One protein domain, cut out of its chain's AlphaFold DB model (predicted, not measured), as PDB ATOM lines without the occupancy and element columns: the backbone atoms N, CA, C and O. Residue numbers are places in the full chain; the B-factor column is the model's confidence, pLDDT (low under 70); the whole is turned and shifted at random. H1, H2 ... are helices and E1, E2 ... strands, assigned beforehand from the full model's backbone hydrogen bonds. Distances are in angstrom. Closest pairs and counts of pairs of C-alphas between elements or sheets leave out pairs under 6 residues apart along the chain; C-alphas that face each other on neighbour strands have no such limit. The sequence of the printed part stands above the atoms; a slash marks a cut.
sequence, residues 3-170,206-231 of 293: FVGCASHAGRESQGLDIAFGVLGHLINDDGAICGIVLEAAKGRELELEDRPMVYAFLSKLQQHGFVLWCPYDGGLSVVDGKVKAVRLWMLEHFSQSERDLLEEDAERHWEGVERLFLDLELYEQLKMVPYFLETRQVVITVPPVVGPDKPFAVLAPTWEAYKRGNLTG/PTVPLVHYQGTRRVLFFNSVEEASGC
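What this domain is: This is residues 3 to 170 and 206 to 231 of the 293 residues of an uncharacterized protein of Coprinopsis cinerea (strain Okayama-7 / 130 / ATCC MYA-4618 / FGSC 9003) (UniProt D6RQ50). Two lobes are joined through a helix between them: in one, the three-stranded sheet E7-E9-E8 has the hairpin E1 and E2 beside its strand E8, with H5 and H6 at its outer parts; in the other, the long helix H3 and H2 run side by side in opposite directions, with the two-stranded sheet E3-E6 packed on both of them through E3 and the two-stranded sheet E4-E5 packed on H2 through E5. H1 lies between the lobes, with E6 on one hand and E1 and E2 on the other, while residues 128 to 138, with the short H4, run from one lobe to the other apart from H1. The printed part has 194 residues with six named helices and nine named strands, in the order H1 E1 E2 H2 E3 E4 E5 E6 H3 H4 E7 H5 E8 E9 H6; the four sheets are antiparallel and the class is mixed, helices and strands. The whole is compact, with a radius of gyration of the C-alphas of 17.8 A and spans of 46 by 45 by 33 A.

Where its parts are: The largest sheet is made of E7, residues 139 to 143, E9, residues 217 to 222 and 16.9 A long, and E8, residues 211 to 214. E1, residues 23 to 28, is 14.7 A long, and E2, residues 34 to 39, is 14.4 A long. H1, residues 3 to 13, is 15.2 A long and begins with C-alpha 3 at (482.081, 452.083, 407.778). The short strands are E3, residues 67 to 69, E6, residues 92 to 94, E4, residues 77 to 80, and E5, residues 83 to 86. H2, residues 49 to 64, is 24.0 A long. H3, residues 97 to 127, is 43.9 A long, from C-alpha 97 at (466.387, 436.960, 411.445), with a kink of 50 degrees near residue 104. H4 is residues 132 to 135, H5 residues 157 to 164, and H6 residues 225 to 231, ending with C-alpha 231 at (498.193, 459.098, 407.863).

How they stand to each other: In the largest sheet E9 is the inner strand, antiparallel to E7, with N 141 and O 220 2.7 A apart, and to E8, with N 212 and O 219 2.6 A apart. H5 is on this sheet but only grazes it, with its residues 159 to 163. H5 and H6 are close but not clearly touching, the C-alphas of Lys 164 and Ala 228 being the closest at 7.9 A. The closest C-alphas of E2 and E8 are those of Val 38 and Val 211, 4.4 A apart. In the hairpin E1 and E2, N 27 and O 36 are 2.8 A apart. The closest C-alphas of H1 and E2, Val 4 and Gly 36, are 6.0 A apart, as are those of H1 and E6, Ala 10 and Leu 92. E3 and E6 are antiparallel, with N 68 and O 93 2.9 A apart; in the hairpin E4 and E5, N 80 and O 83 are 2.8 A apart. The closest C-alphas of E3 and H3 are Leu 69 and His 110, 5.4 A, and of H2 and E5 Phe 58 and Val 84, 6.2 A. H2 and H3 touch at a shallow tilt of 8 degrees, opposite ways, closest at the C-alphas of Leu 49 and Leu 121, 6.6 A. H3 and H4 are apart. Every O i to N i+4 pair is within hydrogen-bond range in H1 and H5, against 10 of 12 in H2, 22 of 27 in H3 and 2 of 3 in H6; H4 is too short for such a pair.

The domain as a whole: The two C-alphas farthest apart, those of Gln 126 and Asp 150, are 53.1 A apart. Residues 171 to 205 are not printed, and C-alphas 170 and 206 are 23.1 A apart across this cut, which lies in the link from H5 to E8. The link from E7 to H5, residues 144 to 156, is long. The mean pLDDT of the printed part is 75.9; residues 130 to 170 and 206 to 231 are under 70.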
ATOM      1  N   PHE A   3     482.421 452.524 409.136       81.31
ATOM      2  CA  PHE A   3     482.081 452.083 407.778       81.31
ATOM      3  C   PHE A   3     482.815 450.830 407.302       81.31
ATOM      4  O   PHE A   3     482.211 450.004 406.633       81.31
ATOM      5  N   VAL A   4     484.097 450.663 407.641       85.00
ATOM      6  CA  VAL A   4     484.881 449.491 407.206       85.00
ATOM      7  C   VAL A   4     484.351 448.211 407.859       85.00
ATOM      8  O   VAL A   4     484.241 447.186 407.193       85.00
ATOM      9  N   GLY A   5     483.954 448.289 409.134       85.88
ATOM     10  CA  GLY A   5     483.306 447.184 409.843       85.88
ATOM     11  C   GLY A   5     481.965 446.811 409.209       85.88
ATOM     12  O   GLY A   5     481.766 445.647 408.869       85.88
ATOM     13  N   CYS A   6     481.098 447.802 408.965       87.25
ATOM     14  CA  CYS A   6     479.823 447.595 408.266       87.25
ATOM     15  C   CYS A   6     480.028 446.981 406.879       87.25
ATOM     16  O   CYS A   6     479.422 445.966 406.564       87.25
ATOM     17  N   ALA A   7     480.932 447.544 406.077       88.88
ATOM     18  CA  ALA A   7     481.190 447.075 404.723       88.88
ATOM     19  C   ALA A   7     481.779 445.657 404.699       88.88
ATOM     20  O   ALA A   7     481.412 444.852 403.848       88.88
ATOM     21  N   SER A   8     482.661 445.322 405.649       88.44
ATOM     22  CA  SER A   8     483.186 443.963 405.789       88.44
ATOM     23  C   SER A   8     482.102 442.971 406.215       88.44
ATOM     24  O   SER A   8     482.104 441.841 405.729       88.44
ATOM     25  N   HIS A   9     481.199 443.366 407.117       91.31
ATOM     26  CA  HIS A   9     480.081 442.524 407.535       91.31
ATOM     27  C   HIS A   9     479.100 442.305 406.380       91.31
ATOM     28  O   HIS A   9     478.875 441.164 405.993       91.31
ATOM     29  N   ALA A  10     478.623 443.380 405.749       93.62
ATOM     30  CA  ALA A  10     477.738 443.310 404.590       93.62
ATOM     31  C   ALA A  10     478.357 442.496 403.446       93.62
ATOM     32  O   ALA A  10     477.704 441.649 402.844       93.62
ATOM     33  N   GLY A  11     479.652 442.686 403.192       92.56
ATOM     34  CA  GLY A  11     480.407 441.912 402.215       92.56
ATOM     35  C   GLY A  11     480.377 440.410 402.474       92.56
ATOM     36  O   GLY A  11     480.164 439.644 401.542       92.56
ATOM     37  N   ARG A  12     480.537 439.992 403.734       93.25
ATOM     38  CA  ARG A  12     480.436 438.586 404.138       93.25
ATOM     39  C   ARG A  12     479.024 438.034 403.959       93.25
ATOM     40  O   ARG A  12     478.873 436.975 403.362       93.25
ATOM     41  N   GLU A  13     478.013 438.743 404.450       95.94
ATOM     42  CA  GLU A  13     476.621 438.277 404.400       95.94
ATOM     43  C   GLU A  13     476.067 438.285 402.960       95.94
ATOM     44  O   GLU A  13     475.183 437.507 402.617       95.94
ATOM     45  N   SER A  14     476.615 439.131 402.082       94.69
ATOM     46  CA  SER A  14     476.203 439.224 400.672       94.69
ATOM     47  C   SER A  14     476.809 438.146 399.757       94.69
ATOM     48  O   SER A  14     476.471 438.084 398.568       94.69
ATOM     49  N   GLN A  15     477.710 437.296 400.268       93.38
ATOM     50  CA  GLN A  15     478.407 436.297 399.456       93.38
ATOM     51  C   GLN A  15     477.431 435.311 398.799       93.38
ATOM     52  O   GLN A  15     476.618 434.671 399.456       93.38
ATOM     53  N   GLY A  16     477.535 435.177 397.474       93.31
ATOM     54  CA  GLY A  16     476.684 434.289 396.674       93.31
ATOM     55  C   GLY A  16     475.299 434.849 396.333       93.31
ATOM     56  O   GLY A  16     474.587 434.232 395.548       93.31
ATOM     57  N   LEU A  17     474.922 436.024 396.851       95.25
ATOM     58  CA  LEU A  17     473.606 436.617 396.587       95.25
ATOM     59  C   LEU A  17     473.541 437.422 395.286       95.25
ATOM     60  O   LEU A  17     472.447 437.745 394.831       95.25
ATOM     61  N   ASP A  18     474.681 437.729 394.660       95.56
ATOM     62  CA  ASP A  18     474.753 438.526 393.425       95.56
ATOM     63  C   ASP A  18     474.072 439.904 393.570       95.56
ATOM     64  O   ASP A  18     473.330 440.342 392.693       95.56
ATOM     65  N   ILE A  19     474.273 440.555 394.725       96.62
ATOM     66  CA  ILE A  19     473.725 441.887 395.064       96.62
ATOM     67  C   ILE A  19     474.797 442.986 395.137       96.62
ATOM     68  O   ILE A  19     474.479 444.172 395.155       96.62
ATOM     69  N   ALA A  20     476.070 442.601 395.174       96.00
ATOM     70  CA  ALA A  20     477.218 443.497 395.240       96.00
ATOM     71  C   ALA A  20     478.421 442.868 394.521       96.00
ATOM     72  O   ALA A  20     478.397 441.688 394.156       96.00
ATOM     73  N   PHE A  21     479.471 443.659 394.308       94.00
ATOM     74  CA  PHE A  21     480.754 443.159 393.807       94.00
ATOM     75  C   PHE A  21     481.462 442.310 394.870       94.00
ATOM     76  O   PHE A  21     481.406 442.629 396.060       94.00
ATOM     77  N   GLY A  22     482.112 441.220 394.452       91.06
ATOM     78  CA  GLY A  22     482.693 440.251 395.377       91.06
ATOM     79  C   GLY A  22     483.790 440.853 396.253       91.06
ATOM     80  O   GLY A  22     484.625 441.610 395.771       91.06
ATOM     81  N   VAL A  23     483.818 440.503 397.543       90.62
ATOM     82  CA  VAL A  23     484.910 440.898 398.448       90.62
ATOM     83  C   VAL A  23     486.086 439.948 398.291       90.62
ATOM     84  O   VAL A  23     485.980 438.759 398.572       90.62
ATOM     85  N   LEU A  24     487.224 440.491 397.884       89.31
ATOM     86  CA  LEU A  24     488.481 439.773 397.689       89.31
ATOM     87  C   LEU A  24     489.390 439.815 398.923       89.31
ATOM     88  O   LEU A  24     490.288 438.985 399.059       89.31
ATOM     89  N   GLY A  25     489.203 440.790 399.815       88.31
ATOM     90  CA  GLY A  25     490.003 440.910 401.030       88.31
ATOM     91  C   GLY A  25     489.788 442.219 401.775       88.31
ATOM     92  O   GLY A  25     488.846 442.961 401.513       88.31
ATOM     93  N   HIS A  26     490.685 442.510 402.710       88.12
ATOM     94  CA  HIS A  26     490.709 443.761 403.456       88.12
ATOM     95  C   HIS A  26     492.144 444.281 403.581       88.12
ATOM     96  O   HIS A  26     493.107 443.519 403.483       88.12
ATOM     97  N   LEU A  27     492.281 445.593 403.754       87.12
ATOM     98  CA  LEU A  27     493.557 446.257 403.992       87.12
ATOM     99  C   LEU A  27     493.773 446.390 405.496       87.12
ATOM    100  O   LEU A  27     492.855 446.773 406.221       87.12
ATOM    101  N   ILE A  28     494.987 446.090 405.945       89.38
ATOM    102  CA  ILE A  28     495.409 446.207 407.340       89.38
ATOM    103  C   ILE A  28     496.527 447.252 407.397       89.38
ATOM    104  O   ILE A  28     497.411 447.244 406.538       89.38
ATOM    105  N   ASN A  29     496.472 448.163 408.368       88.00
ATOM    106  CA  ASN A  29     497.541 449.130 408.617       88.00
ATOM    107  C   ASN A  29     498.696 448.514 409.437       88.00
ATOM    108  O   ASN A  29     498.639 447.356 409.850       88.00
ATOM    109  N   ASP A  30     499.745 449.299 409.688       91.56
ATOM    110  CA  ASP A  30     500.946 448.832 410.400       91.56
ATOM    111  C   ASP A  30     500.642 448.413 411.862       91.56
ATOM    112  O   ASP A  30     501.345 447.574 412.423       91.56
ATOM    113  N   ASP A  31     499.545 448.918 412.442       93.25
ATOM    114  CA  ASP A  31     499.063 448.583 413.793       93.25
ATOM    115  C   ASP A  31     498.158 447.334 413.836       93.25
ATOM    116  O   ASP A  31     497.629 446.976 414.890       93.25
ATOM    117  N   GLY A  32     497.929 446.668 412.700       88.69
ATOM    118  CA  GLY A  32     497.065 445.486 412.625       88.69
ATOM    119  C   GLY A  32     495.562 445.787 412.538       88.69
ATOM    120  O   GLY A  32     494.754 444.858 412.563       88.69
ATOM    121  N   ALA A  33     495.156 447.053 412.413       87.88
ATOM    122  CA  ALA A  33     493.760 447.457 412.273       87.88
ATOM    123  C   ALA A  33     493.298 447.444 410.807       87.88
ATOM    124  O   ALA A  33     494.032 447.847 409.902       87.88
ATOM    125  N   ILE A  34     492.049 447.031 410.567       85.00
ATOM    126  CA  ILE A  34     491.457 447.044 409.224       85.00
ATOM    127  C   ILE A  34     491.158 448.490 408.812       85.00
ATOM    128  O   ILE A  34     490.339 449.163 409.437       85.00
ATOM    129  N   CYS A  35     491.794 448.958 407.739       87.31
ATOM    130  CA  CYS A  35     491.662 450.325 407.234       87.31
ATOM    131  C   CYS A  35     490.957 450.428 405.872       87.31
ATOM    132  O   CYS A  35     490.671 451.533 405.418       87.31
ATOM    133  N   GLY A  36     490.637 449.302 405.229       87.12
ATOM    134  CA  GLY A  36     489.936 449.295 403.946       87.12
ATOM    135  C   GLY A  36     489.471 447.908 403.521       87.12
ATOM    136  O   GLY A  36     489.806 446.906 404.151       87.12
ATOM    137  N   ILE A  37     488.705 447.855 402.434       87.81
ATOM    138  CA  ILE A  37     488.191 446.615 401.837       87.81
ATOM    139  C   ILE A  37     488.625 446.495 400.382       87.81
ATOM    140  O   ILE A  37     488.791 447.497 399.690       87.81
ATOM    141  N   VAL A  38     488.790 445.254 399.929       88.75
ATOM    142  CA  VAL A  38     489.117 444.913 398.550       88.75
ATOM    143  C   VAL A  38     487.989 444.150 397.906       88.75
ATOM    144  O   VAL A  38     487.553 443.133 398.427       88.75
ATOM    145  N   LEU A  39     487.531 444.663 396.775       88.19
ATOM    146  CA  LEU A  39     486.381 444.250 395.995       88.19
ATOM    147  C   LEU A  39     486.801 443.879 394.574       88.19
ATOM    148  O   LEU A  39     487.871 444.245 394.087       88.19
ATOM    149  N   GLU A  40     485.919 443.175 393.885       89.88
ATOM    150  CA  GLU A  40     485.937 443.048 392.437       89.88
ATOM    151  C   GLU A  40     485.708 444.397 391.766       89.88
ATOM    152  O   GLU A  40     485.113 445.305 392.348       89.88
ATOM    153  N   ALA A  41     486.181 444.562 390.529       85.38
ATOM    154  CA  ALA A  41     485.898 445.783 389.796       85.38
ATOM    155  C   ALA A  41     484.430 445.927 389.496       85.38
ATOM    156  O   ALA A  41     483.829 445.046 388.887       85.38
ATOM    157  N   ALA A  42     483.918 447.093 389.893       86.62
ATOM    158  CA  ALA A  42     482.644 447.579 389.447       86.62
ATOM    159  C   ALA A  42     482.740 447.786 387.941       86.62
ATOM    160  O   ALA A  42     483.287 448.773 387.457       86.62
ATOM    161  N   LYS A  43     482.315 446.766 387.202       87.88
ATOM    162  CA  LYS A  43     482.140 446.809 385.761       87.88
ATOM    163  C   LYS A  43     480.652 446.788 385.523       87.88
ATOM    164  O   LYS A  43     480.010 445.819 385.900       87.88
ATOM    165  N   GLY A  44     480.139 447.830 384.904       91.62
ATOM    166  CA  GLY A  44     478.736 447.955 384.569       91.62
ATOM    167  C   GLY A  44     478.472 449.327 383.989       91.62
ATOM    168  O   GLY A  44     479.371 450.173 383.958       91.62
ATOM    169  N   ARG A  45     477.249 449.527 383.512       94.31
ATOM    170  CA  ARG A  45     476.775 450.858 383.138       94.31
ATOM    171  C   ARG A  45     476.092 451.533 384.326       94.31
ATOM    172  O   ARG A  45     475.764 450.880 385.325       94.31
ATOM    173  N   GLU A  46     475.926 452.839 384.206       91.81
ATOM    174  CA  GLU A  46     475.131 453.649 385.125       91.81
ATOM    175  C   GLU A  46     473.646 453.293 385.008       91.81
ATOM    176  O   GLU A  46     473.231 452.586 384.080       91.81
ATOM    177  N   LEU A  47     472.870 453.734 385.997       94.44
ATOM    178  CA  LEU A  47     471.425 453.570 385.978       94.44
ATOM    179  C   LEU A  47     470.791 454.562 385.005       94.44
ATOM    180  O   LEU A  47     471.134 455.739 384.986       94.44
ATOM    181  N   GLU A  48     469.815 454.072 384.259       94.56
ATOM    182  CA  GLU A  48     468.941 454.849 383.385       94.56
ATOM    183  C   GLU A  48     467.511 454.828 383.954       94.56
ATOM    184  O   GLU A  48     467.183 454.025 384.838       94.56
ATOM    185  N   LEU A  49     466.630 455.712 383.478       95.75
ATOM    186  CA  LEU A  49     465.243 455.764 383.967       95.75
ATOM    187  C   LEU A  49     464.487 454.460 383.696       95.75
ATOM    188  O   LEU A  49     463.668 454.022 384.509       95.75
ATOM    189  N   GLU A  50     464.804 453.813 382.581       97.00
ATOM    190  CA  GLU A  50     464.243 452.547 382.130       97.00
ATOM    191  C   GLU A  50     464.593 451.381 383.068       97.00
ATOM    192  O   GLU A  50     463.884 450.372 383.085       97.00
ATOM    193  N   ASP A  51     465.631 451.517 383.901       97.38
ATOM    194  CA  ASP A  51     466.036 450.491 384.868       97.38
ATOM    195  C   ASP A  51     465.160 450.448 386.120       97.38
ATOM    196  O   ASP A  51     465.344 449.568 386.967       97.38
ATOM    197  N   ARG A  52     464.191 451.360 386.260       97.56
ATOM    198  CA  ARG A  52     463.306 451.447 387.431       97.56
ATOM    199  C   ARG A  52     462.726 450.101 387.885       97.56
ATOM    200  O   ARG A  52     462.880 449.774 389.065       97.56
ATOM    201  N   PRO A  53     462.161 449.254 387.003       97.88
ATOM    202  CA  PRO A  53     461.673 447.938 387.411       97.88
ATOM    203  C   PRO A  53     462.779 447.029 387.973       97.88
ATOM    204  O   PRO A  53     462.548 446.279 388.922       97.88
ATOM    205  N   MET A  54     463.989 447.104 387.413       97.69
ATOM    206  CA  MET A  54     465.138 446.299 387.834       97.69
ATOM    207  C   MET A  54     465.661 446.737 389.206       97.69
ATOM    208  O   MET A  54     466.008 445.886 390.028       97.69
ATOM    209  N   VAL A  55     465.675 448.045 389.478       97.38
ATOM    210  CA  VAL A  55     466.066 448.599 390.784       97.38
ATOM    211  C   VAL A  55     465.071 448.192 391.868       97.38
ATOM    212  O   VAL A  55     465.493 447.742 392.932       97.38
ATOM    213  N   TYR A  56     463.763 448.254 391.606       97.56
ATOM    214  CA  TYR A  56     462.774 447.777 392.577       97.56
ATOM    215  C   TYR A  56     462.889 446.271 392.834       97.56
ATOM    216  O   TYR A  56     462.879 445.849 393.989       97.56
ATOM    217  N   ALA A  57     463.080 445.462 391.786       97.62
ATOM    218  CA  ALA A  57     463.320 444.027 391.947       97.62
ATOM    219  C   ALA A  57     464.582 443.744 392.784       97.62
ATOM    220  O   ALA A  57     464.593 442.837 393.620       97.62
ATOM    221  N   PHE A  58     465.635 444.542 392.595       97.38
ATOM    222  CA  PHE A  58     466.852 444.483 393.397       97.38
ATOM    223  C   PHE A  58     466.602 444.832 394.872       97.38
ATOM    224  O   PHE A  58     467.046 444.079 395.738       97.38
ATOM    225  N   LEU A  59     465.848 445.893 395.175       97.00
ATOM    226  CA  LEU A  59     465.486 446.241 396.555       97.00
ATOM    227  C   LEU A  59     464.649 445.154 397.233       97.00
ATOM    228  O   LEU A  59     464.937 444.774 398.369       97.00
ATOM    229  N   SER A  60     463.653 444.601 396.534       96.88
ATOM    230  CA  SER A  60     462.866 443.484 397.060       96.88
ATOM    231  C   SER A  60     463.755 442.284 397.385       96.88
ATOM    232  O   SER A  60     463.603 441.665 398.437       96.88
ATOM    233  N   LYS A  61     464.725 441.977 396.514       97.38
ATOM    234  CA  LYS A  61     465.704 440.912 396.747       97.38
ATOM    235  C   LYS A  61     466.591 441.207 397.961       97.38
ATOM    236  O   LYS A  61     466.804 440.307 398.769       97.38
ATOM    237  N   LEU A  62     467.082 442.439 398.125       96.94
ATOM    238  CA  LEU A  62     467.838 442.841 399.319       96.94
ATOM    239  C   LEU A  62     467.029 442.570 400.593       96.94
ATOM    240  O   LEU A  62     467.496 441.838 401.466       96.94
ATOM    241  N   GLN A  63     465.794 443.066 400.656       96.62
ATOM    242  CA  GLN A  63     464.931 442.934 401.831       96.62
ATOM    243  C   GLN A  63     464.622 441.464 402.168       96.62
ATOM    244  O   GLN A  63     464.720 441.041 403.326       96.62
ATOM    245  N   GLN A  64     464.336 440.636 401.156       97.06
ATOM    246  CA  GLN A  64     464.144 439.188 401.330       97.06
ATOM    247  C   GLN A  64     465.353 438.531 402.011       97.06
ATOM    248  O   GLN A  64     465.192 437.711 402.923       97.06
ATOM    249  N   HIS A  65     466.559 438.954 401.636       97.44
ATOM    250  CA  HIS A  65     467.818 438.459 402.183       97.44
ATOM    251  C   HIS A  65     468.299 439.176 403.451       97.44
ATOM    252  O   HIS A  65     469.414 438.919 403.890       97.44
ATOM    253  N   GLY A  66     467.476 440.025 404.070       97.25
ATOM    254  CA  GLY A  66     467.846 440.671 405.328       97.25
ATOM    255  C   GLY A  66     468.630 441.970 405.152       97.25
ATOM    256  O   GLY A  66     469.277 442.401 406.095       97.25
ATOM    257  N   PHE A  67     468.621 442.592 403.971       97.81
ATOM    258  CA  PHE A  67     469.386 443.809 403.701       97.81
ATOM    259  C   PHE A  67     468.509 445.039 403.488       97.81
ATOM    260  O   PHE A  67     467.451 444.960 402.865       97.81
ATOM    261  N   VAL A  68     469.031 446.190 403.910       97.31
ATOM    262  CA  VAL A  68     468.527 447.524 403.559       97.31
ATOM    263  C   VAL A  68     469.620 448.296 402.819       97.31
ATOM    264  O   VAL A  68     470.798 448.231 403.186       97.31
ATOM    265  N   LEU A  69     469.229 449.021 401.766       96.31
ATOM    266  CA  LEU A  69     470.113 449.919 401.025       96.31
ATOM    267  C   LEU A  69     470.014 451.352 401.565       96.31
ATOM    268  O   LEU A  69     469.063 452.083 401.298       96.31
ATOM    269  N   TRP A  70     471.043 451.794 402.272       93.75
ATOM    270  CA  TRP A  70     471.135 453.144 402.801       93.75
ATOM    271  C   TRP A  70     471.533 454.159 401.748       93.75
ATOM    272  O   TRP A  70     472.572 454.032 401.101       93.75
ATOM    273  N   CYS A  71     470.736 455.226 401.676       88.81
ATOM    274  CA  CYS A  71     470.999 456.395 400.848       88.81
ATOM    275  C   CYS A  71     471.323 456.010 399.394       88.81
ATOM    276  O   CYS A  71     472.441 456.261 398.966       88.81
ATOM    277  N   PRO A  72     470.410 455.398 398.626       91.19
ATOM    278  CA  PRO A  72     470.626 455.211 397.192       91.19
ATOM    279  C   PRO A  72     470.897 456.563 396.511       91.19
ATOM    280  O   PRO A  72     470.223 457.557 396.780       91.19
ATOM    281  N   TYR A  73     471.913 456.604 395.654       89.94
ATOM    282  CA  TYR A  73     472.271 457.758 394.830       89.94
ATOM    283  C   TYR A  73     472.911 457.272 393.526       89.94
ATOM    284  O   TYR A  73     473.314 456.108 393.411       89.94
ATOM    285  N   ASP A  74     473.010 458.178 392.560       83.38
ATOM    286  CA  ASP A  74     473.616 457.917 391.259       83.38
ATOM    287  C   ASP A  74     475.117 457.578 391.384       83.38
ATOM    288  O   ASP A  74     475.887 458.289 392.029       83.38
ATOM    289  N   GLY A  75     475.531 456.434 390.837       86.69
ATOM    290  CA  GLY A  75     476.859 455.840 391.051       86.69
ATOM    291  C   GLY A  75     477.006 454.988 392.326       86.69
ATOM    292  O   GLY A  75     478.053 454.373 392.548       86.69
ATOM    293  N   GLY A  76     475.973 454.903 393.173       90.75
ATOM    294  CA  GLY A  76     475.893 453.929 394.273       90.75
ATOM    295  C   GLY A  76     475.466 452.527 393.811       90.75
ATOM    296  O   GLY A  76     475.746 451.528 394.482       90.75
ATOM    297  N   LEU A  77     474.830 452.455 392.642       95.19
ATOM    298  CA  LEU A  77     474.321 451.254 391.989       95.19
ATOM    299  C   LEU A  77     474.872 451.174 390.557       95.19
ATOM    300  O   LEU A  77     475.188 452.196 389.957       95.19
ATOM    301  N   SER A  78     474.988 449.966 390.010       95.31
ATOM    302  CA  SER A  78     475.424 449.748 388.626       95.31
ATOM    303  C   SER A  78     474.693 448.564 388.000       95.31
ATOM    304  O   SER A  78     474.376 447.598 388.696       95.31
ATOM    305  N   VAL A  79     474.443 448.634 386.689       96.62
ATOM    306  CA  VAL A  79     473.857 447.534 385.914       96.62
ATOM    307  C   VAL A  79     474.964 446.689 385.295       96.62
ATOM    308  O   VAL A  79     475.746 447.159 384.466       96.62
ATOM    309  N   VAL A  80     475.005 445.416 385.681       95.62
ATOM    310  CA  VAL A  80     475.999 444.422 385.265       95.62
ATOM    311  C   VAL A  80     475.273 443.189 384.761       95.62
ATOM    312  O   VAL A  80     474.491 442.597 385.501       95.62
ATOM    313  N   ASP A  81     475.508 442.810 383.504       95.44
ATOM    314  CA  ASP A  81     474.900 441.623 382.887       95.44
ATOM    315  C   ASP A  81     473.365 441.566 383.062       95.44
ATOM    316  O   ASP A  81     472.781 440.516 383.333       95.44
ATOM    317  N   GLY A  82     472.706 442.728 382.951       96.56
ATOM    318  CA  GLY A  82     471.253 442.864 383.102       96.56
ATOM    319  C   GLY A  82     470.740 442.784 384.545       96.56
ATOM    320  O   GLY A  82     469.556 442.525 384.747       96.56
ATOM    321  N   LYS A  83     471.607 442.972 385.548       97.25
ATOM    322  CA  LYS A  83     471.245 442.995 386.972       97.25
ATOM    323  C   LYS A  83     471.803 444.227 387.669       97.25
ATOM    324  O   LYS A  83     472.923 444.644 387.393       97.25
ATOM    325  N   VAL A  84     471.062 444.755 388.637       97.00
ATOM    326  CA  VAL A  84     471.547 445.830 389.511       97.00
ATOM    327  C   VAL A  84     472.450 445.251 390.601       97.00
ATOM    328  O   VAL A  84     472.123 444.233 391.214       97.00
ATOM    329  N   LYS A  85     473.578 445.918 390.856       96.88
ATOM    330  CA  LYS A  85     474.493 445.639 391.969       96.88
ATOM    331  C   LYS A  85     474.818 446.908 392.742       96.88
ATOM    332  O   LYS A  85     475.009 447.968 392.149       96.88
ATOM    333  N   ALA A  86     474.969 446.781 394.058       95.88
ATOM    334  CA  ALA A  86     475.529 447.834 394.892       95.88
ATOM    335  C   ALA A  86     477.035 447.978 394.639       95.88
ATOM    336  O   ALA A  86     477.801 447.019 394.769       95.88
ATOM    337  N   VAL A  87     477.464 449.196 394.304       93.12
ATOM    338  CA  VAL A  87     478.879 449.528 394.072       93.12
ATOM    339  C   VAL A  87     479.624 449.641 395.400       93.12
ATOM    340  O   VAL A  87     480.787 449.249 395.501       93.12
ATOM    341  N   ARG A  88     478.959 450.152 396.443       90.38
ATOM    342  CA  ARG A  88     479.580 450.409 397.746       90.38
ATOM    343  C   ARG A  88     478.906 449.614 398.858       90.38
ATOM    344  O   ARG A  88     477.783 449.901 399.248       90.38
ATOM    345  N   LEU A  89     479.642 448.669 399.440       91.69
ATOM    346  CA  LEU A  89     479.128 447.795 400.504       91.69
ATOM    347  C   LEU A  89     478.744 448.515 401.794       91.69
ATOM    348  O   LEU A  89     477.925 448.003 402.542       91.69
ATOM    349  N   TRP A  90     479.318 449.686 402.078       89.69
ATOM    350  CA  TRP A  90     478.940 450.446 403.272       89.69
ATOM    351  C   TRP A  90     477.507 450.990 403.201       89.69
ATOM    352  O   TRP A  90     476.977 451.404 404.226       89.69
ATOM    353  N   MET A  91     476.895 450.993 402.011       93.00
ATOM    354  CA  MET A  91     475.484 451.328 401.820       93.00
ATOM    355  C   MET A  91     474.561 450.159 402.171       93.00
ATOM    356  O   MET A  91     473.358 450.352 402.249       93.00
ATOM    357  N   LEU A  92     475.085 448.947 402.352       95.69
ATOM    358  CA  LEU A  92     474.286 447.789 402.725       95.69
ATOM    359  C   LEU A  92     474.372 447.586 404.234       95.69
ATOM    360  O   LEU A  92     475.464 447.448 404.789       95.69
ATOM    361  N   GLU A  93     473.219 447.520 404.889       95.81
ATOM    362  CA  GLU A  93     473.114 447.049 406.266       95.81
ATOM    363  C   GLU A  93     472.372 445.724 406.289       95.81
ATOM    364  O   GLU A  93     471.355 445.567 405.616       95.81
ATOM    365  N   HIS A  94     472.925 444.768 407.028       96.94
ATOM    366  CA  HIS A  94     472.353 443.443 407.184       96.94
ATOM    367  C   HIS A  94     471.684 443.328 408.551       96.94
ATOM    368  O   HIS A  94     472.288 443.653 409.573       96.94
ATOM    369  N   PHE A  95     470.466 442.808 408.546       96.81
ATOM    370  CA  PHE A  95     469.643 442.524 409.705       96.81
ATOM    371  C   PHE A  95     469.506 441.013 409.843       96.81
ATOM    372  O   PHE A  95     469.146 440.300 408.903       96.81
ATOM    373  N   SER A  96     469.768 440.513 411.044       96.50
ATOM    374  CA  SER A  96     469.560 439.105 411.358       96.50
ATOM    375  C   SER A  96     468.072 438.735 411.356       96.50
ATOM    376  O   SER A  96     467.181 439.582 411.414       96.50
ATOM    377  N   GLN A  97     467.773 437.434 411.378       95.88
ATOM    378  CA  GLN A  97     466.387 436.960 411.445       95.88
ATOM    379  C   GLN A  97     465.641 437.443 412.706       95.88
ATOM    380  O   GLN A  97     464.424 437.605 412.668       95.88
ATOM    381  N   SER A  98     466.349 437.692 413.813       97.19
ATOM    382  CA  SER A  98     465.769 438.276 415.031       97.19
ATOM    383  C   SER A  98     465.451 439.768 414.915       97.19
ATOM    384  O   SER A  98     464.748 440.300 415.766       97.19
ATOM    385  N   GLU A  99     465.955 440.439 413.881       97.25
ATOM    386  CA  GLU A  99     465.819 441.881 413.660       97.25
ATOM    387  C   GLU A  99     464.868 442.190 412.493       97.25
ATOM    388  O   GLU A  99     464.867 443.300 411.970       97.25
ATOM    389  N   ARG A 100     464.031 441.225 412.084       95.69
ATOM    390  CA  ARG A 100     463.093 441.392 410.963       95.69
ATOM    391  C   ARG A 100     462.134 442.566 411.146       95.69
ATOM    392  O   ARG A 100     461.906 443.288 410.187       95.69
ATOM    393  N   ASP A 101     461.648 442.801 412.361       95.88
ATOM    394  CA  ASP A 101     460.771 443.945 412.641       95.88
ATOM    395  C   ASP A 101     461.490 445.288 412.409       95.88
ATOM    396  O   ASP A 101     460.885 446.230 411.905       95.88
ATOM    397  N   LEU A 102     462.790 445.368 412.732       95.81
ATOM    398  CA  LEU A 102     463.612 446.560 412.480       95.81
ATOM    399  C   LEU A 102     463.901 446.733 410.991       95.81
ATOM    400  O   LEU A 102     463.893 447.852 410.493       95.81
ATOM    401  N   LEU A 103     464.127 445.625 410.282       96.00
ATOM    402  CA  LEU A 103     464.301 445.641 408.837       96.00
ATOM    403  C   LEU A 103     463.057 446.175 408.129       96.00
ATOM    404  O   LEU A 103     463.207 446.989 407.230       96.00
ATOM    405  N   GLU A 104     461.852 445.751 408.518       94.88
ATOM    406  CA  GLU A 104     460.619 446.266 407.907       94.88
ATOM    407  C   GLU A 104     460.427 447.764 408.200       94.88
ATOM    408  O   GLU A 104     460.017 448.512 407.317       94.88
ATOM    409  N   GLU A 105     460.786 448.231 409.403       94.25
ATOM    410  CA  GLU A 105     460.760 449.662 409.742       94.25
ATOM    411  C   GLU A 105     461.771 450.476 408.915       94.25
ATOM    412  O   GLU A 105     461.447 451.559 408.418       94.25
ATOM    413  N   ASP A 106     462.996 449.972 408.753       93.69
ATOM    414  CA  ASP A 106     464.062 450.679 408.044       93.69
ATOM    415  C   ASP A 106     463.977 450.522 406.516       93.69
ATOM    416  O   ASP A 106     464.475 451.390 405.794       93.69
ATOM    417  N   ALA A 107     463.302 449.486 406.006       93.38
ATOM    418  CA  ALA A 107     463.081 449.280 404.576       93.38
ATOM    419  C   ALA A 107     462.327 450.457 403.944       93.38
ATOM    420  O   ALA A 107     462.650 450.849 402.828       93.38
ATOM    421  N   GLU A 108     461.409 451.113 404.654       93.06
ATOM    422  CA  GLU A 108     460.738 452.327 404.156       93.06
ATOM    423  C   GLU A 108     461.740 453.391 403.665       93.06
ATOM    424  O   GLU A 108     461.531 454.046 402.642       93.06
ATOM    425  N   ARG A 109     462.910 453.497 404.311       89.69
ATOM    426  CA  ARG A 109     463.937 454.484 403.946       89.69
ATOM    427  C   ARG A 109     464.616 454.190 402.615       89.69
ATOM    428  O   ARG A 109     465.005 455.135 401.925       89.69
ATOM    429  N   HIS A 110     464.799 452.919 402.239       90.12
ATOM    430  CA  HIS A 110     465.389 452.614 400.930       90.12
ATOM    431  C   HIS A 110     464.403 452.843 399.788       90.12
ATOM    432  O   HIS A 110     464.828 453.226 398.700       90.12
ATOM    433  N   TRP A 111     463.099 452.716 400.056       95.19
ATOM    434  CA  TRP A 111     462.043 452.951 399.077       95.19
ATOM    435  C   TRP A 111     461.944 454.446 398.801       95.19
ATOM    436  O   TRP A 111     462.099 454.864 397.658       95.19
ATOM    437  N   GLU A 112     461.852 455.262 399.855       94.56
ATOM    438  CA  GLU A 112     461.926 456.725 399.747       94.56
ATOM    439  C   GLU A 112     463.204 457.191 399.034       94.56
ATOM    440  O   GLU A 112     463.180 458.103 398.204       94.56
ATOM    441  N   GLY A 113     464.335 456.557 399.347       93.50
ATOM    442  CA  GLY A 113     465.608 456.859 398.712       93.50
ATOM    443  C   GLY A 113     465.597 456.584 397.207       93.50
ATOM    444  O   GLY A 113     466.106 457.400 396.441       93.50
ATOM    445  N   VAL A 114     465.044 455.449 396.772       95.00
ATOM    446  CA  VAL A 114     465.009 455.092 395.348       95.00
ATOM    447  C   VAL A 114     464.023 455.959 394.572       95.00
ATOM    448  O   VAL A 114     464.346 456.368 393.458       95.00
ATOM    449  N   GLU A 115     462.884 456.328 395.159       96.12
ATOM    450  CA  GLU A 115     461.997 457.328 394.548       96.12
ATOM    451  C   GLU A 115     462.747 458.639 394.298       96.12
ATOM    452  O   GLU A 115     462.699 459.206 393.207       96.12
ATOM    453  N   ARG A 116     463.525 459.092 395.287       94.19
ATOM    454  CA  ARG A 116     464.351 460.290 395.140       94.19
ATOM    455  C   ARG A 116     465.431 460.137 394.070       94.19
ATOM    456  O   ARG A 116     465.628 461.071 393.299       94.19
ATOM    457  N   LEU A 117     466.103 458.989 394.005       94.00
ATOM    458  CA  LEU A 117     467.083 458.692 392.958       94.00
ATOM    459  C   LEU A 117     466.464 458.852 391.564       94.00
ATOM    460  O   LEU A 117     467.061 459.493 390.704       94.00
ATOM    461  N   PHE A 118     465.264 458.314 391.337       95.69
ATOM    462  CA  PHE A 118     464.610 458.436 390.035       95.69
ATOM    463  C   PHE A 118     464.133 459.854 389.731       95.69
ATOM    464  O   PHE A 118     464.248 460.279 388.586       95.69
ATOM    465  N   LEU A 119     463.682 460.611 390.733       94.81
ATOM    466  CA  LEU A 119     463.401 462.039 390.561       94.81
ATOM    467  C   LEU A 119     464.659 462.824 390.160       94.81
ATOM    468  O   LEU A 119     464.589 463.700 389.299       94.81
ATOM    469  N   ASP A 120     465.812 462.500 390.753       90.12
ATOM    470  CA  ASP A 120     467.088 463.129 390.404       90.12
ATOM    471  C   ASP A 120     467.503 462.771 388.959       90.12
ATOM    472  O   ASP A 120     467.908 463.658 388.205       90.12
ATOM    473  N   LEU A 121     467.333 461.511 388.537       91.00
ATOM    474  CA  LEU A 121     467.599 461.072 387.158       91.00
ATOM    475  C   LEU A 121     466.679 461.758 386.132       91.00
ATOM    476  O   LEU A 121     467.160 462.234 385.104       91.00
ATOM    477  N   GLU A 122     465.378 461.873 386.426       94.25
ATOM    478  CA  GLU A 122     464.415 462.582 385.568       94.25
ATOM    479  C   GLU A 122     464.816 464.051 385.402       94.25
ATOM    480  O   GLU A 122     464.766 464.610 384.304       94.25
ATOM    481  N   LEU A 123     465.265 464.680 386.490       90.69
ATOM    482  CA  LEU A 123     465.735 466.056 386.464       90.69
ATOM    483  C   LEU A 123     467.006 466.209 385.613       90.69
ATOM    484  O   LEU A 123     467.111 467.176 384.855       90.69
ATOM    485  N   TYR A 124     467.963 465.279 385.703       87.44
ATOM    486  CA  TYR A 124     469.179 465.322 384.883       87.44
ATOM    487  C   TYR A 124     468.875 465.203 383.391       87.44
ATOM    488  O   TYR A 124     469.426 465.980 382.602       87.44
ATOM    489  N   GLU A 125     467.963 464.306 383.014       87.31
ATOM    490  CA  GLU A 125     467.529 464.149 381.628       87.31
ATOM    491  C   GLU A 125     466.860 465.431 381.108       87.31
ATOM    492  O   GLU A 125     467.246 465.970 380.065       87.31
ATOM    493  N   GLN A 126     465.918 465.991 381.878       88.31
ATOM    494  CA  GLN A 126     465.204 467.221 381.517       88.31
ATOM    495  C   GLN A 126     466.141 468.421 381.361       88.31
ATOM    496  O   GLN A 126     465.975 469.240 380.450       88.31
ATOM    497  N   LEU A 127     467.135 468.539 382.243       85.25
ATOM    498  CA  LEU A 127     468.097 469.637 382.223       85.25
ATOM    499  C   LEU A 127     469.261 469.401 381.253       85.25
ATOM    500  O   LEU A 127     470.087 470.302 381.086       85.25
ATOM    501  N   LYS A 128     469.338 468.223 380.612       82.62
ATOM    502  CA  LYS A 128     470.496 467.777 379.816       82.62
ATOM    503  C   LYS A 128     471.810 467.981 380.574       82.62
ATOM    504  O   LYS A 128     472.821 468.394 380.000       82.62
ATOM    505  N   MET A 129     471.766 467.778 381.888       74.31
ATOM    506  CA  MET A 129     472.934 467.913 382.740       74.31
ATOM    507  C   MET A 129     473.728 466.621 382.670       74.31
ATOM    508  O   MET A 129     473.191 465.538 382.865       74.31
ATOM    509  N   VAL A 130     475.026 466.756 382.423       63.91
ATOM    510  CA  VAL A 130     475.976 465.679 382.686       63.91
ATOM    511  C   VAL A 130     475.978 465.468 384.209       63.91
ATOM    512  O   VAL A 130     476.147 466.461 384.929       63.91
ATOM    513  N   PRO A 131     475.732 464.249 384.722       62.66
ATOM    514  CA  PRO A 131     475.696 463.995 386.157       62.66
ATOM    515  C   PRO A 131     476.974 464.514 386.830       62.66
ATOM    516  O   PRO A 131     478.079 464.052 386.562       62.66
ATOM    517  N   TYR A 132     476.848 465.506 387.718       54.00
ATOM    518  CA  TYR A 132     477.998 466.190 388.335       54.00
ATOM    519  C   TYR A 132     478.842 465.284 389.256       54.00
ATOM    520  O   TYR A 132     479.881 465.705 389.757       54.00
ATOM    521  N   PHE A 133     478.421 464.036 389.478       53.78
ATOM    522  CA  PHE A 133     479.160 463.037 390.253       53.78
ATOM    523  C   PHE A 133     480.192 462.248 389.430       53.78
ATOM    524  O   PHE A 133     480.997 461.515 390.016       53.78
ATOM    525  N   LEU A 134     480.236 462.467 388.108       45.59
ATOM    526  CA  LEU A 134     481.200 461.861 387.180       45.59
ATOM    527  C   LEU A 134     482.665 462.234 387.474       45.59
ATOM    528  O   LEU A 134     483.580 461.560 387.011       45.59
ATOM    529  N   GLU A 135     482.906 463.252 388.304       46.78
ATOM    530  CA  GLU A 135     484.244 463.631 388.772       46.78
ATOM    531  C   GLU A 135     484.528 463.218 390.221       46.78
ATOM    532  O   GLU A 135     485.393 463.803 390.882       46.78
ATOM    533  N   THR A 136     483.859 462.193 390.761       47.47
ATOM    534  CA  THR A 136     484.473 461.520 391.912       47.47
ATOM    535  C   THR A 136     485.749 460.850 391.419       47.47
ATOM    536  O   THR A 136     485.727 459.745 390.889       47.47
ATOM    537  N   ARG A 137     486.866 461.585 391.556       44.62
ATOM    538  CA  ARG A 137     488.248 461.157 391.324       44.62
ATOM    539  C   ARG A 137     488.542 459.960 392.213       44.62
ATOM    540  O   ARG A 137     489.183 460.065 393.253       44.62
ATOM    541  N   GLN A 138     488.042 458.811 391.802       51.34
ATOM    542  CA  GLN A 138     488.477 457.537 392.303       51.34
ATOM    543  C   GLN A 138     489.914 457.386 391.828       51.34
ATOM    544  O   GLN A 138     490.179 457.232 390.638       51.34
ATOM    545  N   VAL A 139     490.871 457.506 392.745       46.75
ATOM    546  CA  VAL A 139     492.272 457.249 392.417       46.75
ATOM    547  C   VAL A 139     492.422 455.748 392.215       46.75
ATOM    548  O   VAL A 139     492.572 455.009 393.179       46.75
ATOM    549  N   VAL A 140     492.344 455.313 390.960       49.12
ATOM    550  CA  VAL A 140     492.478 453.925 390.503       49.12
ATOM    551  C   VAL A 140     493.958 453.513 390.549       49.12
ATOM    552  O   VAL A 140     494.737 453.836 389.655       49.12
ATOM    553  N   ILE A 141     494.385 452.774 391.574       54.34
ATOM    554  CA  ILE A 141     495.751 452.241 391.698       54.34
ATOM    555  C   ILE A 141     495.801 450.801 391.209       54.34
ATOM    556  O   ILE A 141     495.583 449.866 391.970       54.34
ATOM    557  N   THR A 142     496.164 450.582 389.956       47.84
ATOM    558  CA  THR A 142     496.279 449.220 389.422       47.84
ATOM    559  C   THR A 142     497.476 448.468 390.035       47.84
ATOM    560  O   THR A 142     498.630 448.777 389.763       47.84
ATOM    561  N   VAL A 143     497.212 447.451 390.854       53.94
ATOM    562  CA  VAL A 143     498.160 446.446 391.342       53.94
ATOM    563  C   VAL A 143     498.276 445.302 390.316       53.94
ATOM    564  O   VAL A 143     497.272 444.701 389.931       53.94
ATOM    565  N   PRO A 144     499.479 444.924 389.873       46.62
ATOM    566  CA  PRO A 144     499.657 443.823 388.927       46.62
ATOM    567  C   PRO A 144     499.230 442.451 389.502       46.62
ATOM    568  O   PRO A 144     499.201 442.276 390.726       46.62
ATOM    569  N   PRO A 145     498.911 441.459 388.642       51.47
ATOM    570  CA  PRO A 145     498.677 440.076 389.064       51.47
ATOM    571  C   PRO A 145     499.837 439.567 389.906       51.47
ATOM    572  O   PRO A 145     500.994 439.664 389.500       51.47
ATOM    573  N   VAL A 146     499.526 438.942 391.039       54.38
ATOM    574  CA  VAL A 146     500.512 438.107 391.728       54.38
ATOM    575  C   VAL A 146     500.549 436.778 390.985       54.38
ATOM    576  O   VAL A 146     499.596 436.007 391.037       54.38
ATOM    577  N   VAL A 147     501.627 436.543 390.242       48.56
ATOM    578  CA  VAL A 147     501.849 435.299 389.503       48.56
ATOM    579  C   VAL A 147     502.219 434.203 390.509       48.56
ATOM    580  O   VAL A 147     503.323 434.206 391.047       48.56
ATOM    581  N   GLY A 148     501.292 433.288 390.805       52.31
ATOM    582  CA  GLY A 148     501.559 432.104 391.626       52.31
ATOM    583  C   GLY A 148     500.288 431.307 391.960       52.31
ATOM    584  O   GLY A 148     499.287 431.924 392.318       52.31
ATOM    585  N   PRO A 149     500.302 429.964 391.858       48.66
ATOM    586  CA  PRO A 149     499.100 429.133 391.995       48.66
ATOM    587  C   PRO A 149     498.539 429.009 393.428       48.66
ATOM    588  O   PRO A 149     497.370 428.675 393.573       48.66
ATOM    589  N   ASP A 150     499.306 429.343 394.478       46.72
ATOM    590  CA  ASP A 150     499.008 428.878 395.850       46.72
ATOM    591  C   ASP A 150     498.852 429.964 396.936       46.72
ATOM    592  O   ASP A 150     499.149 429.710 398.104       46.72
ATOM    593  N   LYS A 151     498.412 431.194 396.629       44.66
ATOM    594  CA  LYS A 151     498.199 432.198 397.699       44.66
ATOM    595  C   LYS A 151     496.884 432.971 397.591       44.66
ATOM    596  O   LYS A 151     496.853 433.998 396.904       44.66
ATOM    597  N   PRO A 152     495.843 432.610 398.368       42.97
ATOM    598  CA  PRO A 152     494.921 433.622 398.853       42.97
ATOM    599  C   PRO A 152     495.731 434.508 399.819       42.97
ATOM    600  O   PRO A 152     496.440 434.003 400.684       42.97
ATOM    601  N   PHE A 153     495.698 435.828 399.643       48.34
ATOM    602  CA  PHE A 153     496.379 436.802 400.519       48.34
ATOM    603  C   PHE A 153     497.917 436.883 400.406       48.34
ATOM    604  O   PHE A 153     498.648 436.823 401.393       48.34
ATOM    605  N   ALA A 154     498.453 437.136 399.208       44.09
ATOM    606  CA  ALA A 154     499.756 437.804 399.139       44.09
ATOM    607  C   ALA A 154     499.608 439.232 399.696       44.09
ATOM    608  O   ALA A 154     498.963 440.073 399.065       44.09
ATOM    609  N   VAL A 155     500.179 439.462 400.884       46.44
ATOM    610  CA  VAL A 155     500.297 440.760 401.560       46.44
ATOM    611  C   VAL A 155     500.736 441.817 400.541       46.44
ATOM    612  O   VAL A 155     501.823 441.732 399.974       46.44
ATOM    613  N   LEU A 156     499.890 442.821 400.304       50.03
ATOM    614  CA  LEU A 156     500.114 443.920 399.351       50.03
ATOM    615  C   LEU A 156     501.228 444.901 399.778       50.03
ATOM    616  O   LEU A 156     501.370 445.964 399.167       50.03
ATOM    617  N   ALA A 157     502.018 444.555 400.800       47.16
ATOM    618  CA  ALA A 157     503.002 445.424 401.444       47.16
ATOM    619  C   ALA A 157     503.957 446.133 400.461       47.16
ATOM    620  O   ALA A 157     504.126 447.341 400.604       47.16
ATOM    621  N   PRO A 158     504.524 445.482 399.421       47.50
ATOM    622  CA  PRO A 158     505.463 446.164 398.526       47.50
ATOM    623  C   PRO A 158     504.818 447.296 397.710       47.50
ATOM    624  O   PRO A 158     505.409 448.360 397.547       47.50
ATOM    625  N   THR A 159     503.589 447.093 397.225       51.88
ATOM    626  CA  THR A 159     502.822 448.096 396.462       51.88
ATOM    627  C   THR A 159     502.333 449.247 397.335       51.88
ATOM    628  O   THR A 159     502.326 450.394 396.897       51.88
ATOM    629  N   TRP A 160     501.973 448.954 398.584       47.41
ATOM    630  CA  TRP A 160     501.569 449.965 399.559       47.41
ATOM    631  C   TRP A 160     502.737 450.877 399.956       47.41
ATOM    632  O   TRP A 160     502.604 452.096 399.955       47.41
ATOM    633  N   GLU A 161     503.920 450.304 400.185       52.31
ATOM    634  CA  GLU A 161     505.144 451.064 400.471       52.31
ATOM    635  C   GLU A 161     505.659 451.871 399.265       52.31
ATOM    636  O   GLU A 161     506.366 452.865 399.438       52.31
ATOM    637  N   ALA A 162     505.332 451.466 398.033       49.84
ATOM    638  CA  ALA A 162     505.603 452.254 396.829       49.84
ATOM    639  C   ALA A 162     504.642 453.450 396.697       49.84
ATOM    640  O   ALA A 162     505.075 454.540 396.321       49.84
ATOM    641  N   TYR A 163     503.370 453.269 397.074       46.62
ATOM    642  CA  TYR A 163     502.378 454.345 397.152       46.62
ATOM    643  C   TYR A 163     502.728 455.369 398.241       46.62
ATOM    644  O   TYR A 163     502.829 456.556 397.940       46.62
ATOM    645  N   LYS A 164     503.038 454.912 399.468       49.53
ATOM    646  CA  LYS A 164     503.510 455.766 400.581       49.53
ATOM    647  C   LYS A 164     504.711 456.641 400.189       49.53
ATOM    648  O   LYS A 164     504.856 457.748 400.697       49.53
ATOM    649  N   ARG A 165     505.584 456.147 399.302       51.94
ATOM    650  CA  ARG A 165     506.796 456.847 398.836       51.94
ATOM    651  C   ARG A 165     506.573 457.788 397.648       51.94
ATOM    652  O   ARG A 165     507.545 458.356 397.165       51.94
ATOM    653  N   GLY A 166     505.339 457.946 397.165       41.16
ATOM    654  CA  GLY A 166     505.036 458.787 396.001       41.16
ATOM    655  C   GLY A 166     505.556 458.228 394.670       41.16
ATOM    656  O   GLY A 166     505.608 458.953 393.683       41.16
ATOM    657  N   ASN A 167     505.936 456.946 394.621       40.94
ATOM    658  CA  ASN A 167     506.532 456.313 393.437       40.94
ATOM    659  C   ASN A 167     505.495 455.669 392.499       40.94
ATOM    660  O   ASN A 167     505.864 455.078 391.487       40.94
ATOM    661  N   LEU A 168     504.207 455.752 392.837       39.91
ATOM    662  CA  LEU A 168     503.105 455.384 391.953       39.91
ATOM    663  C   LEU A 168     502.439 456.668 391.460       39.91
ATOM    664  O   LEU A 168     501.579 457.230 392.134       39.91
ATOM    665  N   THR A 169     502.842 457.134 390.281       34.88
ATOM    666  CA  THR A 169     502.070 458.119 389.527       34.88
ATOM    667  C   THR A 169     500.855 457.410 388.936       34.88
ATOM    668  O   THR A 169     500.977 456.538 388.076       34.88
ATOM    669  N   GLY A 170     499.659 457.751 389.419       33.41
ATOM    670  CA  GLY A 170     498.445 457.490 388.653       33.41
ATOM    671  C   GLY A 170     498.549 458.253 387.334       33.41
ATOM    672  O   GLY A 170     498.949 459.417 387.330       33.41
ATOM    673  N   PRO A 206     482.131 460.367 406.111       36.19
ATOM    674  CA  PRO A 206     483.495 459.870 406.096       36.19
ATOM    675  C   PRO A 206     483.691 458.931 404.908       36.19
ATOM    676  O   PRO A 206     482.923 457.999 404.678       36.19
ATOM    677  N   THR A 207     484.748 459.193 404.171       41.25
ATOM    678  CA  THR A 207     485.231 458.481 402.992       41.25
ATOM    679  C   THR A 207     485.980 457.211 403.402       41.25
ATOM    680  O   THR A 207     486.741 457.189 404.369       41.25
ATOM    681  N   VAL A 208     485.737 456.119 402.675       39.94
ATOM    682  CA  VAL A 208     486.429 454.835 402.857       39.94
ATOM    683  C   VAL A 208     487.221 454.542 401.586       39.94
ATOM    684  O   VAL A 208     486.638 454.642 400.502       39.94
ATOM    685  N   PRO A 209     488.509 454.169 401.682       41.81
ATOM    686  CA  PRO A 209     489.248 453.683 400.530       41.81
ATOM    687  C   PRO A 209     488.652 452.344 400.077       41.81
ATOM    688  O   PRO A 209     488.591 451.379 400.844       41.81
ATOM    689  N   LEU A 210     488.161 452.308 398.840       40.53
ATOM    690  CA  LEU A 210     487.706 451.081 398.190       40.53
ATOM    691  C   LEU A 210     488.896 450.435 397.476       40.53
ATOM    692  O   LEU A 210     489.909 451.069 397.245       40.53
ATOM    693  N   VAL A 211     488.822 449.175 397.092       43.88
ATOM    694  CA  VAL A 211     489.790 448.566 396.170       43.88
ATOM    695  C   VAL A 211     488.951 447.726 395.216       43.88
ATOM    696  O   VAL A 211     488.073 447.031 395.688       43.88
ATOM    697  N   HIS A 212     489.138 447.817 393.910       40.94
ATOM    698  CA  HIS A 212     488.507 446.994 392.884       40.94
ATOM    699  C   HIS A 212     489.502 446.000 392.232       40.94
ATOM    700  O   HIS A 212     490.697 445.991 392.506       40.94
ATOM    701  N   TYR A 213     489.038 445.140 391.327       34.50
ATOM    702  CA  TYR A 213     489.859 444.134 390.640       34.50
ATOM    703  C   TYR A 213     489.362 443.886 389.214       34.50
ATOM    704  O   TYR A 213     488.244 443.416 389.012       34.50
ATOM    705  N   GLN A 214     490.182 444.196 388.209       35.94
ATOM    706  CA  GLN A 214     489.875 443.948 386.800       35.94
ATOM    707  C   GLN A 214     490.746 442.816 386.241       35.94
ATOM    708  O   GLN A 214     491.922 443.014 385.930       35.94
ATOM    709  N   GLY A 215     490.155 441.646 385.985       43.94
ATOM    710  CA  GLY A 215     490.859 440.566 385.280       43.94
ATOM    711  C   GLY A 215     492.082 440.094 386.065       43.94
ATOM    712  O   GLY A 215     491.964 439.810 387.238       43.94
ATOM    713  N   THR A 216     493.269 440.011 385.465       30.58
ATOM    714  CA  THR A 216     494.493 439.647 386.203       30.58
ATOM    715  C   THR A 216     495.050 440.787 387.067       30.58
ATOM    716  O   THR A 216     496.033 440.587 387.761       30.58
ATOM    717  N   ARG A 217     494.467 441.988 387.071       30.31
ATOM    718  CA  ARG A 217     495.017 443.159 387.769       30.31
ATOM    719  C   ARG A 217     494.126 443.549 388.952       30.31
ATOM    720  O   ARG A 217     492.913 443.677 388.814       30.31
ATOM    721  N   ARG A 218     494.719 443.757 390.127       39.69
ATOM    722  CA  ARG A 218     494.054 444.358 391.301       39.69
ATOM    723  C   ARG A 218     494.089 445.880 391.156       39.69
ATOM    724  O   ARG A 218     494.868 446.385 390.367       39.69
ATOM    725  N   VAL A 219     493.232 446.625 391.830       34.88
ATOM    726  CA  VAL A 219     493.075 448.071 391.621       34.88
ATOM    727  C   VAL A 219     492.679 448.733 392.949       34.88
ATOM    728  O   VAL A 219     491.633 448.405 393.453       34.88
ATOM    729  N   LEU A 220     493.434 449.633 393.579       35.81
ATOM    730  CA  LEU A 220     493.030 450.324 394.826       35.81
ATOM    731  C   LEU A 220     492.315 451.650 394.519       35.81
ATOM    732  O   LEU A 220     492.481 452.168 393.427       35.81
ATOM    733  N   PHE A 221     491.490 452.163 395.431       37.69
ATOM    734  CA  PHE A 221     490.641 453.354 395.262       37.69
ATOM    735  C   PHE A 221     490.762 454.234 396.496       37.69
ATOM    736  O   PHE A 221     490.553 453.799 397.628       37.69
ATOM    737  N   PHE A 222     491.048 455.509 396.271       35.78
ATOM    738  CA  PHE A 222     491.049 456.541 397.304       35.78
ATOM    739  C   PHE A 222     490.210 457.723 396.820       35.78
ATOM    740  O   PHE A 222     490.146 457.966 395.614       35.78
ATOM    741  N   ASN A 223     489.560 458.434 397.749       30.89
ATOM    742  CA  ASN A 223     488.672 459.554 397.417       30.89
ATOM    743  C   ASN A 223     489.397 460.914 397.399       30.89
ATOM    744  O   ASN A 223     488.849 461.873 396.863       30.89
ATOM    745  N   SER A 224     490.624 461.018 397.935       35.66
ATOM    746  CA  SER A 224     491.491 462.193 397.754       35.66
ATOM    747  C   SER A 224     492.982 461.891 397.981       35.66
ATOM    748  O   SER A 224     493.355 460.901 398.618       35.66
ATOM    749  N   VAL A 225     493.850 462.777 397.471       33.44
ATOM    750  CA  VAL A 225     495.308 462.756 397.715       33.44
ATOM    751  C   VAL A 225     495.627 463.140 399.170       33.44
ATOM    752  O   VAL A 225     496.593 462.634 399.749       33.44
ATOM    753  N   GLU A 226     494.802 463.981 399.808       37.62
ATOM    754  CA  GLU A 226     494.981 464.351 401.217       37.62
ATOM    755  C   GLU A 226     494.653 463.201 402.184       37.62
ATOM    756  O   GLU A 226     495.342 463.051 403.188       37.62
ATOM    757  N   GLU A 227     493.679 462.336 401.876       41.03
ATOM    758  CA  GLU A 227     493.374 461.131 402.672       41.03
ATOM    759  C   GLU A 227     494.503 460.099 402.628       41.03
ATOM    760  O   GLU A 227     494.794 459.440 403.627       41.03
ATOM    761  N   ALA A 228     495.189 460.005 401.490       37.16
ATOM    762  CA  ALA A 228     496.390 459.194 401.343       37.16
ATOM    763  C   ALA A 228     497.584 459.748 402.142       37.16
ATOM    764  O   ALA A 228     498.429 458.985 402.608       37.16
ATOM    765  N   SER A 229     497.631 461.070 402.325       34.59
ATOM    766  CA  SER A 229     498.743 461.782 402.967       34.59
ATOM    767  C   SER A 229     498.537 461.999 404.477       34.59
ATOM    768  O   SER A 229     499.502 462.049 405.236       34.59
ATOM    769  N   GLY A 230     497.288 462.084 404.949       38.25
ATOM    770  CA  GLY A 230     496.928 462.407 406.337       38.25
ATOM    771  C   GLY A 230     497.291 461.345 407.384       38.25
ATOM    772  O   GLY A 230     497.319 461.646 408.575       38.25
ATOM    773  N   CYS A 231     497.645 460.125 406.967       32.75
ATOM    774  CA  CYS A 231     498.193 459.098 407.863       32.75
ATOM    775  C   CYS A 231     499.663 459.350 408.276       32.75
ATOM    776  O   CYS A 231     500.199 458.582 409.070       32.75
TER     777      CYS A 231